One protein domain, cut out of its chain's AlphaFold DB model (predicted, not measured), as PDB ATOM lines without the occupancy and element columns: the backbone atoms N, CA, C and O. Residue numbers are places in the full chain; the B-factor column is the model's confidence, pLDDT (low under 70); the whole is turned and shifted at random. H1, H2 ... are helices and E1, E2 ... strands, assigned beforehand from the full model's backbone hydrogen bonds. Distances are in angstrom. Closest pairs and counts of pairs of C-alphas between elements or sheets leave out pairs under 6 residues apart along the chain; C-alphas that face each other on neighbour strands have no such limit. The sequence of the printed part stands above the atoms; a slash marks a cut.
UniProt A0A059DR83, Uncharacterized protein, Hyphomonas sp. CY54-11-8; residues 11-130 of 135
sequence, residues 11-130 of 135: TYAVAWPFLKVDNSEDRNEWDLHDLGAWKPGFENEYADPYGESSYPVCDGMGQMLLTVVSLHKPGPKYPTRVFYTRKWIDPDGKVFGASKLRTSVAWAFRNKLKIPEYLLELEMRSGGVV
ATOM      1  N   THR A  11     611.928 476.395 488.558       97.88
ATOM      2  CA  THR A  11     613.361 476.611 488.780       97.88
ATOM      3  C   THR A  11     613.574 477.846 489.638       97.88
ATOM      4  O   THR A  11     613.131 478.936 489.289       97.88
ATOM      5  N   TYR A  12     614.266 477.667 490.756       97.56
ATOM      6  CA  TYR A  12     614.700 478.746 491.630       97.56
ATOM      7  C   TYR A  12     616.166 479.061 491.342       97.56
ATOM      8  O   TYR A  12     616.998 478.152 491.356       97.56
ATOM      9  N   ALA A  13     616.471 480.330 491.083       96.19
ATOM     10  CA  ALA A  13     617.835 480.823 490.953       96.19
ATOM     11  C   ALA A  13     618.279 481.445 492.282       96.19
ATOM     12  O   ALA A  13     617.534 482.213 492.887       96.19
ATOM     13  N   VAL A  14     619.482 481.103 492.728       94.75
ATOM     14  CA  VAL A  14     620.089 481.609 493.964       94.75
ATOM     15  C   VAL A  14     621.464 482.132 493.598       94.75
ATOM     16  O   VAL A  14     622.210 481.406 492.944       94.75
ATOM     17  N   ALA A  15     621.811 483.359 493.986       93.56
ATOM     18  CA  ALA A  15     623.176 483.849 493.809       93.56
ATOM     19  C   ALA A  15     624.168 482.880 494.479       93.56
ATOM     20  O   ALA A  15     623.860 482.283 495.513       93.56
ATOM     21  N   TRP A  16     625.326 482.661 493.866       94.12
ATOM     22  CA  TRP A  16     626.297 481.707 494.390       94.12
ATOM     23  C   TRP A  16     627.731 482.095 494.028       94.12
ATOM     24  O   TRP A  16     627.942 482.537 492.897       94.12
ATOM     25  N   PRO A  17     628.703 481.914 494.939       94.81
ATOM     26  CA  PRO A  17     630.100 482.226 494.665       94.81
ATOM     27  C   PRO A  17     630.756 481.207 493.738       94.81
ATOM     28  O   PRO A  17     630.399 480.025 493.729       94.81
ATOM     29  N   PHE A  18     631.735 481.667 492.971       93.12
ATOM     30  CA  PHE A  18     632.573 480.842 492.117       93.12
ATOM     31  C   PHE A  18     634.041 481.211 492.287       93.12
ATOM     32  O   PHE A  18     634.397 482.373 492.472       93.12
ATOM     33  N   LEU A  19     634.881 480.195 492.159       91.62
ATOM     34  CA  LEU A  19     636.324 480.317 492.046       91.62
ATOM     35  C   LEU A  19     636.723 480.074 490.597       91.62
ATOM     36  O   LEU A  19     636.138 479.222 489.916       91.62
ATOM     37  N   LYS A  20     637.724 480.804 490.130       88.69
ATOM     38  CA  LYS A  20     638.351 480.582 488.840       88.69
ATOM     39  C   LYS A  20     639.437 479.532 489.025       88.69
ATOM     40  O   LYS A  20     640.268 479.631 489.919       88.69
ATOM     41  N   VAL A  21     639.391 478.476 488.219       79.81
ATOM     42  CA  VAL A  21     640.401 477.418 488.292       79.81
ATOM     43  C   VAL A  21     641.687 477.928 487.638       79.81
ATOM     44  O   VAL A  21     641.791 477.953 486.408       79.81
ATOM     45  N   ASP A  22     642.647 478.331 488.472       68.00
ATOM     46  CA  ASP A  22     644.010 478.683 488.070       68.00
ATOM     47  C   ASP A  22     644.919 477.449 488.139       68.00
ATOM     48  O   ASP A  22     644.886 476.653 489.074       68.00
ATOM     49  N   ASN A  23     645.724 477.256 487.097       56.81
ATOM     50  CA  ASN A  23     646.356 475.970 486.805       56.81
ATOM     51  C   ASN A  23     647.844 475.943 487.151       56.81
ATOM     52  O   ASN A  23     648.677 475.671 486.284       56.81
ATOM     53  N   SER A  24     648.201 476.266 488.393       53.81
ATOM     54  CA  SER A  24     649.613 476.289 488.784       53.81
ATOM     55  C   SER A  24     650.129 474.987 489.401       53.81
ATOM     56  O   SER A  24     651.332 474.758 489.295       53.81
ATOM     57  N   GLU A  25     649.292 474.111 489.984       48.25
ATOM     58  CA  GLU A  25     649.834 473.039 490.852       48.25
ATOM     59  C   GLU A  25     649.367 471.590 490.624       48.25
ATOM     60  O   GLU A  25     650.047 470.696 491.116       48.25
ATOM     61  N   ASP A  26     648.335 471.293 489.822       45.78
ATOM     62  CA  ASP A  26     647.851 469.903 489.680       45.78
ATOM     63  C   ASP A  26     647.905 469.396 488.227       45.78
ATOM     64  O   ASP A  26     646.912 469.267 487.513       45.78
ATOM     65  N   ARG A  27     649.126 469.117 487.752       47.38
ATOM     66  CA  ARG A  27     649.357 468.417 486.478       47.38
ATOM     67  C   ARG A  27     649.190 466.911 486.662       47.38
ATOM     68  O   ARG A  27     650.172 466.175 486.645       47.38
ATOM     69  N   ASN A  28     647.949 466.448 486.771       46.16
ATOM     70  CA  ASN A  28     647.626 465.062 486.451       46.16
ATOM     71  C   ASN A  28     647.020 465.006 485.046       46.16
ATOM     72  O   ASN A  28     645.961 465.560 484.780       46.16
ATOM     73  N   GLU A  29     647.712 464.306 484.146       42.88
ATOM     74  CA  GLU A  29     647.429 464.141 482.705       42.88
ATOM     75  C   GLU A  29     646.042 463.527 482.390       42.88
ATOM     76  O   GLU A  29     645.643 463.425 481.233       42.88
ATOM     77  N   TRP A  30     645.283 463.155 483.424       45.50
ATOM     78  CA  TRP A  30     643.945 462.569 483.353       45.50
ATOM     79  C   TRP A  30     642.810 463.549 483.684       45.50
ATOM     80  O   TRP A  30     641.654 463.219 483.426       45.50
ATOM     81  N   ASP A  31     643.122 464.743 484.201       45.28
ATOM     82  CA  ASP A  31     642.151 465.799 484.510       45.28
ATOM     83  C   ASP A  31     642.335 466.968 483.534       45.28
ATOM     84  O   ASP A  31     642.884 468.027 483.835       45.28
ATOM     85  N   LEU A  32     641.862 466.764 482.303       42.78
ATOM     86  CA  LEU A  32     641.618 467.842 481.344       42.78
ATOM     87  C   LEU A  32     640.419 468.676 481.827       42.78
ATOM     88  O   LEU A  32     639.335 468.639 481.244       42.78
ATOM     89  N   HIS A  33     640.585 469.399 482.930       47.88
ATOM     90  CA  HIS A  33     639.662 470.456 483.303       47.88
ATOM     91  C   HIS A  33     639.989 471.709 482.484       47.88
ATOM     92  O   HIS A  33     641.145 472.117 482.388       47.88
ATOM     93  N   ASP A  34     638.954 472.275 481.849       56.34
ATOM     94  CA  ASP A  34     639.018 473.509 481.063       56.34
ATOM     95  C   ASP A  34     639.744 474.594 481.869       56.34
ATOM     96  O   ASP A  34     639.227 475.124 482.853       56.34
ATOM     97  N   LEU A  35     640.957 474.920 481.439       53.34
ATOM     98  CA  LEU A  35     641.720 476.058 481.924       53.34
ATOM     99  C   LEU A  35     640.859 477.325 481.933       53.34
ATOM    100  O   LEU A  35     640.283 477.686 480.908       53.34
ATOM    101  N   GLY A  36     640.783 478.004 483.081       61.81
ATOM    102  CA  GLY A  36     639.953 479.198 483.240       61.81
ATOM    103  C   GLY A  36     638.457 478.923 483.421       61.81
ATOM    104  O   GLY A  36     637.674 479.871 483.383       61.81
ATOM    105  N   ALA A  37     638.045 477.668 483.632       80.94
ATOM    106  CA  ALA A  37     636.674 477.349 484.000       80.94
ATOM    107  C   ALA A  37     636.333 477.822 485.418       80.94
ATOM    108  O   ALA A  37     637.162 477.845 486.329       80.94
ATOM    109  N   TRP A  38     635.057 478.134 485.608       90.00
ATOM    110  CA  TRP A  38     634.494 478.486 486.899       90.00
ATOM    111  C   TRP A  38     634.050 477.251 487.680       90.00
ATOM    112  O   TRP A  38     633.325 476.385 487.179       90.00
ATOM    113  N   LYS A  39     634.419 477.203 488.957       91.31
ATOM    114  CA  LYS A  39     634.001 476.180 489.915       91.31
ATOM    115  C   LYS A  39     633.058 476.806 490.948       91.31
ATOM    116  O   LYS A  39     633.439 477.793 491.567       91.31
ATOM    117  N   PRO A  40     631.859 476.245 491.201       92.62
ATOM    118  CA  PRO A  40     630.978 476.762 492.244       92.62
ATOM    119  C   PRO A  40     631.623 476.576 493.619       92.62
ATOM    120  O   PRO A  40     632.006 475.456 493.971       92.62
ATOM    121  N   GLY A  41     631.683 477.637 494.415       91.56
ATOM    122  CA  GLY A  41     632.289 477.627 495.739       91.56
ATOM    123  C   GLY A  41     633.035 478.914 496.068       91.56
ATOM    124  O   GLY A  41     633.018 479.879 495.314       91.56
ATOM    125  N   PHE A  42     633.668 478.882 497.228       91.88
ATOM    126  CA  PHE A  42     634.500 479.928 497.799       91.88
ATOM    127  C   PHE A  42     635.675 479.234 498.500       91.88
ATOM    128  O   PHE A  42     635.605 478.033 498.792       91.88
ATOM    129  N   GLU A  43     636.739 479.976 498.748       89.94
ATOM    130  CA  GLU A  43     637.879 479.557 499.565       89.94
ATOM    131  C   GLU A  43     637.929 480.405 500.829       89.94
ATOM    132  O   GLU A  43     637.243 481.416 500.911       89.94
ATOM    133  N   ASN A  44     638.696 479.988 501.832       88.38
ATOM    134  CA  ASN A  44     638.954 480.838 502.988       88.38
ATOM    135  C   ASN A  44     640.366 481.396 502.858       88.38
ATOM    136  O   ASN A  44     641.313 480.622 502.718       88.38
ATOM    137  N   GLU A  45     640.497 482.714 502.933       86.75
ATOM    138  CA  GLU A  45     641.790 483.379 503.053       86.75
ATOM    139  C   GLU A  45     642.027 483.794 504.497       86.75
ATOM    140  O   GLU A  45     641.101 484.175 505.213       86.75
ATOM    141  N   TYR A  46     643.276 483.679 504.943       86.06
ATOM    142  CA  TYR A  46     643.660 484.067 506.292       86.06
ATOM    143  C   TYR A  46     643.864 485.580 506.358       86.06
ATOM    144  O   TYR A  46     644.598 486.154 505.554       86.06
ATOM    145  N   ALA A  47     643.221 486.226 507.329       80.88
ATOM    146  CA  ALA A  47     643.351 487.664 507.565       80.88
ATOM    147  C   ALA A  47     644.651 488.027 508.302       80.88
ATOM    148  O   ALA A  47     645.034 489.196 508.348       80.88
ATOM    149  N   ASP A  48     645.328 487.037 508.885       82.69
ATOM    150  CA  ASP A  48     646.557 487.220 509.644       82.69
ATOM    151  C   ASP A  48     647.597 486.117 509.343       82.69
ATOM    152  O   ASP A  48     647.238 485.021 508.904       82.69
ATOM    153  N   PRO A  49     648.900 486.375 509.584       75.56
ATOM    154  CA  PRO A  49     649.973 485.412 509.312       75.56
ATOM    155  C   PRO A  49     649.948 484.146 510.181       75.56
ATOM    156  O   PRO A  49     650.679 483.201 509.888       75.56
ATOM    157  N   TYR A  50     649.177 484.144 511.271       80.69
ATOM    158  CA  TYR A  50     649.082 483.036 512.220       80.69
ATOM    159  C   TYR A  50     647.875 482.127 511.930       80.69
ATOM    160  O   TYR A  50     647.788 481.035 512.491       80.69
ATOM    161  N   GLY A  51     646.992 482.537 511.012       78.31
ATOM    162  CA  GLY A  51     645.816 481.793 510.577       78.31
ATOM    163  C   GLY A  51     644.696 481.734 511.618       78.31
ATOM    164  O   GLY A  51     643.866 480.824 511.559       78.31
ATOM    165  N   GLU A  52     644.675 482.659 512.581       80.00
ATOM    166  CA  GLU A  52     643.674 482.683 513.656       80.00
ATOM    167  C   GLU A  52     642.323 483.240 513.185       80.00
ATOM    168  O   GLU A  52     641.276 482.892 513.736       80.00
ATOM    169  N   SER A  53     642.336 484.060 512.135       83.81
ATOM    170  CA  SER A  53     641.161 484.592 511.462       83.81
ATOM    171  C   SER A  53     641.195 484.264 509.972       83.81
ATOM    172  O   SER A  53     642.221 484.402 509.303       83.81
ATOM    173  N   SER A  54     640.051 483.848 509.433       86.12
ATOM    174  CA  SER A  54     639.870 483.627 508.000       86.12
ATOM    175  C   SER A  54     638.509 484.119 507.543       86.12
ATOM    176  O   SER A  54     637.537 484.005 508.294       86.12
ATOM    177  N   TYR A  55     638.430 484.582 506.305       85.81
ATOM    178  CA  TYR A  55     637.207 485.075 505.685       85.81
ATOM    179  C   TYR A  55     636.984 484.383 504.337       85.81
ATOM    180  O   TYR A  55     637.951 483.986 503.674       85.81
ATOM    181  N   PRO A  56     635.721 484.172 503.938       89.69
ATOM    182  CA  PRO A  56     635.417 483.526 502.678       89.69
ATOM    183  C   PRO A  56     635.682 484.487 501.514       89.69
ATOM    184  O   PRO A  56     635.239 485.636 501.521       89.69
ATOM    185  N   VAL A  57     636.342 483.981 500.479       90.75
ATOM    186  CA  VAL A  57     636.658 484.701 499.245       90.75
ATOM    187  C   VAL A  57     636.159 483.957 498.013       90.75
ATOM    188  O   VAL A  57     636.109 482.724 497.969       90.75
ATOM    189  N   CYS A  58     635.806 484.707 496.976       92.50
ATOM    190  CA  CYS A  58     635.502 484.170 495.655       92.50
ATOM    191  C   CYS A  58     636.142 485.011 494.543       92.50
ATOM    192  O   CYS A  58     636.591 486.135 494.764       92.50
ATOM    193  N   ASP A  59     636.137 484.481 493.324       91.69
ATOM    194  CA  ASP A  59     636.624 485.191 492.136       91.69
ATOM    195  C   ASP A  59     635.471 485.812 491.328       91.69
ATOM    196  O   ASP A  59     635.679 486.730 490.533       91.69
ATOM    197  N   GLY A  60     634.240 485.333 491.530       91.75
ATOM    198  CA  GLY A  60     633.062 485.795 490.806       91.75
ATOM    199  C   GLY A  60     631.749 485.297 491.402       91.75
ATOM    200  O   GLY A  60     631.704 484.300 492.119       91.75
ATOM    201  N   MET A  61     630.656 485.977 491.058       93.69
ATOM    202  CA  MET A  61     629.300 485.582 491.437       93.69
ATOM    203  C   MET A  61     628.540 485.061 490.222       93.69
ATOM    204  O   MET A  61     628.497 485.703 489.176       93.69
ATOM    205  N   GLY A  62     627.918 483.900 490.381       94.69
ATOM    206  CA  GLY A  62     627.014 483.298 489.410       94.69
ATOM    207  C   GLY A  62     625.717 482.875 490.091       94.69
ATOM    208  O   GLY A  62     625.280 483.484 491.072       94.69
ATOM    209  N   GLN A  63     625.085 481.813 489.592       96.38
ATOM    210  CA  GLN A  63     623.814 481.330 490.131       96.38
ATOM    211  C   GLN A  63     623.773 479.810 490.296       96.38
ATOM    212  O   GLN A  63     624.185 479.049 489.423       96.38
ATOM    213  N   MET A  64     623.191 479.354 491.403       96.12
ATOM    214  CA  MET A  64     622.686 477.998 491.581       96.12
ATOM    215  C   MET A  64     621.254 477.917 491.057       96.12
ATOM    216  O   MET A  64     620.385 478.662 491.500       96.12
ATOM    217  N   LEU A  65     620.988 476.965 490.168       96.94
ATOM    218  CA  LEU A  65     619.651 476.681 489.658       96.94
ATOM    219  C   LEU A  65     619.112 475.406 490.303       96.94
ATOM    220  O   LEU A  65     619.706 474.334 490.158       96.94
ATOM    221  N   LEU A  66     617.980 475.507 490.996       97.69
ATOM    222  CA  LEU A  66     617.297 474.398 491.656       97.69
ATOM    223  C   LEU A  66     615.919 474.193 491.031       97.69
ATOM    224  O   LEU A  66     614.992 474.952 491.305       97.69
ATOM    225  N   THR A  67     615.779 473.160 490.204       98.12
ATOM    226  CA  THR A  67     614.510 472.820 489.543       98.12
ATOM    227  C   THR A  67     613.797 471.731 490.319       98.12
ATOM    228  O   THR A  67     614.337 470.632 490.466       98.12
ATOM    229  N   VAL A  68     612.597 472.013 490.818       98.44
ATOM    230  CA  VAL A  68     611.794 471.038 491.562       98.44
ATOM    231  C   VAL A  68     611.163 470.048 490.596       98.44
ATOM    232  O   VAL A  68     610.469 470.427 489.663       98.44
ATOM    233  N   VAL A  69     611.397 468.764 490.838       98.19
ATOM    234  CA  VAL A  69     610.890 467.661 490.017       98.19
ATOM    235  C   VAL A  69     609.625 467.071 490.625       98.19
ATOM    236  O   VAL A  69     608.677 466.773 489.910       98.19
ATOM    237  N   SER A  70     609.589 466.887 491.947       98.31
ATOM    238  CA  SER A  70     608.402 466.366 492.625       98.31
ATOM    239  C   SER A  70     608.410 466.652 494.124       98.31
ATOM    240  O   SER A  70     609.456 466.880 494.741       98.31
ATOM    241  N   LEU A  71     607.217 466.607 494.717       98.12
ATOM    242  CA  LEU A  71     607.009 466.627 496.159       98.12
ATOM    243  C   LEU A  71     606.430 465.292 496.610       98.12
ATOM    244  O   LEU A  71     605.519 464.758 495.982       98.12
ATOM    245  N   HIS A  72     606.932 464.763 497.720       97.38
ATOM    246  CA  HIS A  72     606.444 463.506 498.266       97.38
ATOM    247  C   HIS A  72     606.289 463.578 499.782       97.38
ATOM    248  O   HIS A  72     607.234 463.905 500.501       97.38
ATOM    249  N   LYS A  73     605.101 463.224 500.279       96.00
ATOM    250  CA  LYS A  73     604.804 463.084 501.707       96.00
ATOM    251  C   LYS A  73     604.673 461.589 502.033       96.00
ATOM    252  O   LYS A  73     603.621 461.024 501.754       96.00
ATOM    253  N   PRO A  74     605.684 460.946 502.652       93.12
ATOM    254  CA  PRO A  74     605.645 459.507 502.949       93.12
ATOM    255  C   PRO A  74     604.584 459.087 503.985       93.12
ATOM    256  O   PRO A  74     604.450 457.909 504.291       93.12
ATOM    257  N   GLY A  75     603.883 460.047 504.596       92.69
ATOM    258  CA  GLY A  75     602.867 459.826 505.622       92.69
ATOM    259  C   GLY A  75     602.714 461.038 506.551       92.69
ATOM    260  O   GLY A  75     603.488 461.994 506.455       92.69
ATOM    261  N   PRO A  76     601.753 461.010 507.491       90.94
ATOM    262  CA  PRO A  76     601.424 462.162 508.337       90.94
ATOM    263  C   PRO A  76     602.545 462.554 509.313       90.94
ATOM    264  O   PRO A  76     602.669 463.722 509.661       90.94
ATOM    265  N   LYS A  77     603.390 461.598 509.726       94.25
ATOM    266  CA  LYS A  77     604.481 461.819 510.696       94.25
ATOM    267  C   LYS A  77     605.790 462.311 510.069       94.25
ATOM    268  O   LYS A  77     606.657 462.800 510.784       94.25
ATOM    269  N   TYR A  78     605.965 462.160 508.756       94.44
ATOM    270  CA  TYR A  78     607.247 462.416 508.095       94.44
ATOM    271  C   TYR A  78     607.239 463.768 507.375       94.44
ATOM    272  O   TYR A  78     606.218 464.137 506.797       94.44
ATOM    273  N   PRO A  79     608.350 464.527 507.359       95.06
ATOM    274  CA  PRO A  79     608.394 465.806 506.652       95.06
ATOM    275  C   PRO A  79     608.247 465.622 505.137       95.06
ATOM    276  O   PRO A  79     608.611 464.572 504.596       95.06
ATOM    277  N   THR A  80     607.735 466.636 504.442       97.50
ATOM    278  CA  THR A  80     607.612 466.586 502.981       97.50
ATOM    279  C   THR A  80     609.005 466.538 502.346       97.50
ATOM    280  O   THR A  80     609.915 467.256 502.766       97.50
ATOM    281  N   ARG A  81     609.202 465.644 501.374       97.69
ATOM    282  CA  ARG A  81     610.429 465.512 500.582       97.69
ATOM    283  C   ARG A  81     610.290 466.299 499.287       97.69
ATOM    284  O   ARG A  81     609.269 466.200 498.617       97.69
ATOM    285  N   VAL A  82     611.334 467.038 498.946       98.50
ATOM    286  CA  VAL A  82     611.485 467.769 497.691       98.50
ATOM    287  C   VAL A  82     612.526 467.035 496.866       98.50
ATOM    288  O   VAL A  82     613.674 466.907 497.298       98.50
ATOM    289  N   PHE A  83     612.131 466.549 495.698       98.50
ATOM    290  CA  PHE A  83     613.046 466.039 494.689       98.50
ATOM    291  C   PHE A  83     613.347 467.158 493.703       98.50
ATOM    292  O   PHE A  83     612.431 467.835 493.243       98.50
ATOM    293  N   TYR A  84     614.620 467.379 493.397       98.31
ATOM    294  CA  TYR A  84     615.047 468.490 492.551       98.31
ATOM    295  C   TYR A  84     616.330 468.158 491.792       98.31
ATOM    296  O   TYR A  84     617.119 467.319 492.225       98.31
ATOM    297  N   THR A  85     616.572 468.836 490.677       98.06
ATOM    298  CA  THR A  85     617.880 468.848 490.010       98.06
ATOM    299  C   THR A  85     618.639 470.120 490.359       98.06
ATOM    300  O   THR A  85     618.034 471.130 490.718       98.06
ATOM    301  N   ARG A  86     619.970 470.082 490.242       96.62
ATOM    302  CA  ARG A  86     620.823 471.256 490.450       96.62
ATOM    303  C   ARG A  86     621.731 471.495 489.253       96.62
ATOM    304  O   ARG A  86     622.480 470.591 488.888       96.62
ATOM    305  N   LYS A  87     621.704 472.718 488.734       96.06
ATOM    306  CA  LYS A  87     622.641 473.251 487.739       96.06
ATOM    307  C   LYS A  87     623.241 474.563 488.239       96.06
ATOM    308  O   LYS A  87     622.872 475.044 489.310       96.06
ATOM    309  N   TRP A  88     624.157 475.108 487.460       95.75
ATOM    310  CA  TRP A  88     624.862 476.345 487.748       95.75
ATOM    311  C   TRP A  88     624.884 477.231 486.509       95.75
ATOM    312  O   TRP A  88     624.908 476.705 485.398       95.75
ATOM    313  N   ILE A  89     624.881 478.540 486.722       95.94
ATOM    314  CA  ILE A  89     625.275 479.562 485.754       95.94
ATOM    315  C   ILE A  89     626.552 480.167 486.320       95.94
ATOM    316  O   ILE A  89     626.529 480.638 487.459       95.94
ATOM    317  N   ASP A  90     627.659 480.082 485.592       94.19
ATOM    318  CA  ASP A  90     628.901 480.724 486.024       94.19
ATOM    319  C   ASP A  90     628.853 482.256 485.850       94.19
ATOM    320  O   ASP A  90     627.904 482.778 485.257       94.19
ATOM    321  N   PRO A  91     629.841 483.000 486.379       94.94
ATOM    322  CA  PRO A  91     629.923 484.450 486.199       94.94
ATOM    323  C   PRO A  91     629.953 484.921 484.735       94.94
ATOM    324  O   PRO A  91     629.538 486.045 484.461       94.94
ATOM    325  N   ASP A  92     630.373 484.069 483.792       92.50
ATOM    326  CA  ASP A  92     630.366 484.369 482.351       92.50
ATOM    327  C   ASP A  92     629.020 484.023 481.673       92.50
ATOM    328  O   ASP A  92     628.833 484.247 480.475       92.50
ATOM    329  N   GLY A  93     628.055 483.482 482.424       92.69
ATOM    330  CA  GLY A  93     626.718 483.129 481.948       92.69
ATOM    331  C   GLY A  93     626.582 481.711 481.378       92.69
ATOM    332  O   GLY A  93     625.500 481.336 480.915       92.69
ATOM    333  N   LYS A  94     627.632 480.882 481.409       93.31
ATOM    334  CA  LYS A  94     627.585 479.499 480.914       93.31
ATOM    335  C   LYS A  94     626.845 478.606 481.906       93.31
ATOM    336  O   LYS A  94     627.150 478.540 483.096       93.31
ATOM    337  N   VAL A  95     625.876 477.849 481.386       93.44
ATOM    338  CA  VAL A  95     625.114 476.865 482.164       93.44
ATOM    339  C   VAL A  95     625.862 475.534 482.205       93.44
ATOM    340  O   VAL A  95     626.203 474.981 481.159       93.44
ATOM    341  N   PHE A  96     626.045 474.953 483.389       91.50
ATOM    342  CA  PHE A  96     626.685 473.643 483.537       91.50
ATOM    343  C   PHE A  96     626.175 472.843 484.747       91.50
ATOM    344  O   PHE A  96     625.348 473.296 485.544       91.50
ATOM    345  N   GLY A  97     626.660 471.605 484.869       87.56
ATOM    346  CA  GLY A  97     626.291 470.658 485.921       87.56
ATOM    347  C   GLY A  97     625.357 469.544 485.438       87.56
ATOM    348  O   GLY A  97     624.447 469.751 484.637       87.56
ATOM    349  N   ALA A  98     625.592 468.332 485.942       83.94
ATOM    350  CA  ALA A  98     624.794 467.160 485.597       83.94
ATOM    351  C   ALA A  98     623.387 467.227 486.216       83.94
ATOM    352  O   ALA A  98     623.237 467.553 487.396       83.94
ATOM    353  N   SER A  99     622.372 466.795 485.462       86.25
ATOM    354  CA  SER A  99     620.975 466.663 485.911       86.25
ATOM    355  C   SER A  99     620.764 465.477 486.868       86.25
ATOM    356  O   SER A  99     619.847 464.678 486.700       86.25
ATOM    357  N   LYS A 100     621.625 465.326 487.881       93.94
ATOM    358  CA  LYS A 100     621.448 464.316 488.927       93.94
ATOM    359  C   LYS A 100     620.251 464.702 489.793       93.94
ATOM    360  O   LYS A 100     620.190 465.828 490.293       93.94
ATOM    361  N   LEU A 101     619.337 463.755 489.996       97.50
ATOM    362  CA  LEU A 101     618.223 463.919 490.922       97.50
ATOM    363  C   LEU A 101     618.757 463.976 492.357       97.50
ATOM    364  O   LEU A 101     619.560 463.144 492.779       97.50
ATOM    365  N   ARG A 102     618.315 464.979 493.106       97.50
ATOM    366  CA  ARG A 102     618.639 465.208 494.516       97.50
ATOM    367  C   ARG A 102     617.358 465.173 495.330       97.50
ATOM    368  O   ARG A 102     616.268 465.359 494.794       97.50
ATOM    369  N   THR A 103     617.492 464.959 496.634       97.75
ATOM    370  CA  THR A 103     616.364 464.995 497.566       97.75
ATOM    371  C   THR A 103     616.736 465.727 498.849       97.75
ATOM    372  O   THR A 103     617.886 465.692 499.292       97.75
ATOM    373  N   SER A 104     615.768 466.415 499.444       97.38
ATOM    374  CA  SER A 104     615.859 466.973 500.793       97.38
ATOM    375  C   SER A 104     614.471 467.083 501.418       97.38
ATOM    376  O   SER A 104     613.457 466.890 500.755       97.38
ATOM    377  N   VAL A 105     614.403 467.414 502.702       96.94
ATOM    378  CA  VAL A 105     613.150 467.846 503.340       96.94
ATOM    379  C   VAL A 105     612.807 469.289 502.949       96.94
ATOM    380  O   VAL A 105     613.710 470.054 502.605       96.94
ATOM    381  N   ALA A 106     611.525 469.667 502.995       96.44
ATOM    382  CA  ALA A 106     611.039 470.970 502.522       96.44
ATOM    383  C   ALA A 106     611.726 472.169 503.193       96.44
ATOM    384  O   ALA A 106     612.181 473.080 502.506       96.44
ATOM    385  N   TRP A 107     611.899 472.139 504.518       94.62
ATOM    386  CA  TRP A 107     612.606 473.210 505.232       94.62
ATOM    387  C   TRP A 107     614.088 473.299 504.833       94.62
ATOM    388  O   TRP A 107     614.620 474.394 504.673       94.62
ATOM    389  N   ALA A 108     614.748 472.164 504.588       95.50
ATOM    390  CA  ALA A 108     616.137 472.145 504.137       95.50
ATOM    391  C   ALA A 108     616.264 472.630 502.687       95.50
ATOM    392  O   ALA A 108     617.266 473.249 502.342       95.50
ATOM    393  N   PHE A 109     615.260 472.375 501.842       96.94
ATOM    394  CA  PHE A 109     615.192 472.946 500.498       96.94
ATOM    395  C   PHE A 109     615.013 474.463 500.557       96.94
ATOM    396  O   PHE A 109     615.745 475.183 499.889       96.94
ATOM    397  N   ARG A 110     614.110 474.956 501.414       95.62
ATOM    398  CA  ARG A 110     613.904 476.395 501.625       95.62
ATOM    399  C   ARG A 110     615.202 477.106 502.003       95.62
ATOM    400  O   ARG A 110     615.498 478.153 501.446       95.62
ATOM    401  N   ASN A 111     616.002 476.513 502.889       93.69
ATOM    402  CA  ASN A 111     617.295 477.082 503.279       93.69
ATOM    403  C   ASN A 111     618.314 477.105 502.129       93.69
ATOM    404  O   ASN A 111     619.212 477.935 502.142       93.69
ATOM    405  N   LYS A 112     618.178 476.238 501.117       94.12
ATOM    406  CA  LYS A 112     619.020 476.272 499.907       94.12
ATOM    407  C   LYS A 112     618.642 477.386 498.938       94.12
ATOM    408  O   LYS A 112     619.423 477.650 498.035       94.12
ATOM    409  N   LEU A 113     617.467 477.997 499.101       94.94
ATOM    410  CA  LEU A 113     617.040 479.149 498.301       94.94
ATOM    411  C   LEU A 113     617.662 480.466 498.774       94.94
ATOM    412  O   LEU A 113     617.372 481.517 498.216       94.94
ATOM    413  N   LYS A 114     618.491 480.400 499.813       91.25
ATOM    414  CA  LYS A 114     619.185 481.529 500.407       91.25
ATOM    415  C   LYS A 114     620.679 481.334 500.233       91.25
ATOM    416  O   LYS A 114     621.157 480.195 500.231       91.25
ATOM    417  N   ILE A 115     621.408 482.439 500.152       84.31
ATOM    418  CA  ILE A 115     622.838 482.393 500.427       84.31
ATOM    419  C   ILE A 115     623.021 482.069 501.922       84.31
ATOM    420  O   ILE A 115     622.322 482.650 502.757       84.31
ATOM    421  N   PRO A 116     623.877 481.093 502.276       82.88
ATOM    422  CA  PRO A 116     624.222 480.824 503.665       82.88
ATOM    423  C   PRO A 116     624.733 482.078 504.380       82.88
ATOM    424  O   PRO A 116     625.492 482.842 503.798       82.88
ATOM    425  N   GLU A 117     624.370 482.252 505.653       84.12
ATOM    426  CA  GLU A 117     624.733 483.447 506.437       84.12
ATOM    427  C   GLU A 117     626.247 483.689 506.499       84.12
ATOM    428  O   GLU A 117     626.693 484.825 506.402       84.12
ATOM    429  N   TYR A 118     627.047 482.622 506.558       78.94
ATOM    430  CA  TYR A 118     628.511 482.720 506.557       78.94
ATOM    431  C   TYR A 118     629.104 483.209 505.224       78.94
ATOM    432  O   TYR A 118     630.309 483.378 505.142       78.94
ATOM    433  N   LEU A 119     628.295 483.402 504.177       82.19
ATOM    434  CA  LEU A 119     628.707 483.970 502.885       82.19
ATOM    435  C   LEU A 119     628.144 485.378 502.653       82.19
ATOM    436  O   LEU A 119     628.244 485.895 501.545       82.19
ATOM    437  N   LEU A 120     627.536 485.997 503.668       79.75
ATOM    438  CA  LEU A 120     627.067 487.383 503.573       79.75
ATOM    439  C   LEU A 120     628.223 488.391 503.587       79.75
ATOM    440  O   LEU A 120     628.086 489.470 503.024       79.75
ATOM    441  N   GLU A 121     629.351 488.019 504.192       80.19
ATOM    442  CA  GLU A 121     630.591 488.809 504.263       80.19
ATOM    443  C   GLU A 121     631.638 488.300 503.258       80.19
ATOM    444  O   GLU A 121     632.839 488.358 503.495       80.19
ATOM    445  N   LEU A 122     631.176 487.729 502.144       84.25
ATOM    446  CA  LEU A 122     632.045 487.200 501.103       84.25
ATOM    447  C   LEU A 122     632.791 488.329 500.382       84.25
ATOM    448  O   LEU A 122     632.179 489.252 499.833       84.25
ATOM    449  N   GLU A 123     634.113 488.202 500.304       84.06
ATOM    450  CA  GLU A 123     634.957 489.131 499.555       84.06
ATOM    451  C   GLU A 123     635.279 488.599 498.151       84.06
ATOM    452  O   GLU A 123     635.439 487.397 497.927       84.06
ATOM    453  N   MET A 124     635.367 489.495 497.166       83.38
ATOM    454  CA  MET A 124     635.888 489.163 495.841       83.38
ATOM    455  C   MET A 124     637.373 489.505 495.759       83.38
ATOM    456  O   MET A 124     637.754 490.646 496.023       83.38
ATOM    457  N   ARG A 125     638.202 488.567 495.274       79.75
ATOM    458  CA  ARG A 125     639.661 488.757 495.123       79.75
ATOM    459  C   ARG A 125     640.072 489.962 494.271       79.75
ATOM    460  O   ARG A 125     641.187 490.456 494.391       79.75
ATOM    461  N   SER A 126     639.179 490.489 493.435       68.62
ATOM    462  CA  SER A 126     639.397 491.738 492.691       68.62
ATOM    463  C   SER A 126     639.253 493.020 493.539       68.62
ATOM    464  O   SER A 126     639.268 494.117 492.981       68.62
ATOM    465  N   GLY A 127     639.159 492.908 494.871       53.31
ATOM    466  CA  GLY A 127     639.125 494.036 495.812       53.31
ATOM    467  C   GLY A 127     637.732 494.627 496.046       53.31
ATOM    468  O   GLY A 127     637.617 495.758 496.516       53.31
ATOM    469  N   GLY A 128     636.672 493.896 495.693       54.03
ATOM    470  CA  GLY A 128     635.284 494.297 495.928       54.03
ATOM    471  C   GLY A 128     634.641 493.476 497.044       54.03
ATOM    472  O   GLY A 128     634.678 492.251 497.006       54.03
ATOM    473  N   VAL A 129     634.006 494.129 498.017       53.44
ATOM    474  CA  VAL A 129     633.127 493.449 498.984       53.44
ATOM    475  C   VAL A 129     631.768 493.227 498.322       53.44
ATOM    476  O   VAL A 129     631.190 494.171 497.775       53.44
ATOM    477  N   VAL A 130     631.240 492.000 498.363       56.28
ATOM    478  CA  VAL A 130     629.901 491.706 497.833       56.28
ATOM    479  C   VAL A 130     628.902 491.738 498.972       56.28
ATOM    480  O   VAL A 130     628.827 490.820 499.782       56.28
TER     481      VAL A 130
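This is residues 11 to 130 of the 135 residues of an uncharacterized protein of Hyphomonas sp. CY54-11-8 (UniProt A0A059DR83). A long five-stranded sheet, strongly twisted and curled like part of a barrel, has the short helix H1 packed on it, and the small hairpin of E3 and E4 turns off sharply from E2 and E5 at one end. The tail after H1 runs back to E4, where residues 123 to 124 pair with residues 57 to 58, while residues 24 to 32 stick out as a free loop. The printed part has 120 residues, with seven named strands followed by one named helix; the large sheet has the order E2 E1 E5 E6 E7, all antiparallel. It is mostly strand by its named elements, though these hold 56 residues, under half of the printed part. The whole is loose, with a radius of gyration of the C-alphas of 17.4 A, and spans 53 by 36 by 25 A.

E1, residues 11 to 20, bends by 60 degrees at residue 15. Its residues 18 to 20 pair with E2, residues 38 to 40, an edge strand; the two form a hairpin, with N 39 and O 19 at 2.8 A. E2 runs on into E3, residues 43 to 46, at 87 degrees. E3 forms an antiparallel hairpin with E4, residues 54 to 58, where N 57 and O 43 are 2.8 A apart. E4 runs on at 86 degrees into E5, residues 60 to 72, and they meet only through their link. E5 bends by 56 degrees at residue 69 and is antiparallel to E1, with N 64 and O 14 at 2.7 A. E6, residues 81 to 89, forms a hairpin with E5, N 65 and O 87 being 2.8 A apart. E7, residues 101 to 105, is the other edge strand and ends the meander E5 E6 E7, each strand the antiparallel neighbour of the one before; N 82 and O 104 are 2.8 A apart. H1, residues 106 to 112, is on the sheet, and its closest C-alphas to E6 are those of Ala 106 and Val 82, 5.8 A apart. In H1 every O i to N i+4 pair is within hydrogen-bond range. E3 and H1 are apart.

E1 begins at C-alpha 11 (613.361, 476.611, 488.780) and is 25.3 A long. E5 is 35.5 A long, E6 25.3 A and E7 14.0 A. H1 ends at C-alpha 112 (619.020, 476.272, 499.907).

The two C-alphas farthest apart, those of Ser 24 and Pro 76, are 53.9 A apart. The printed part has no cut. The links E1 to E2 and E6 to E7 are long. The model's confidence is under 70 in residues 22 to 36 and 126 to 130.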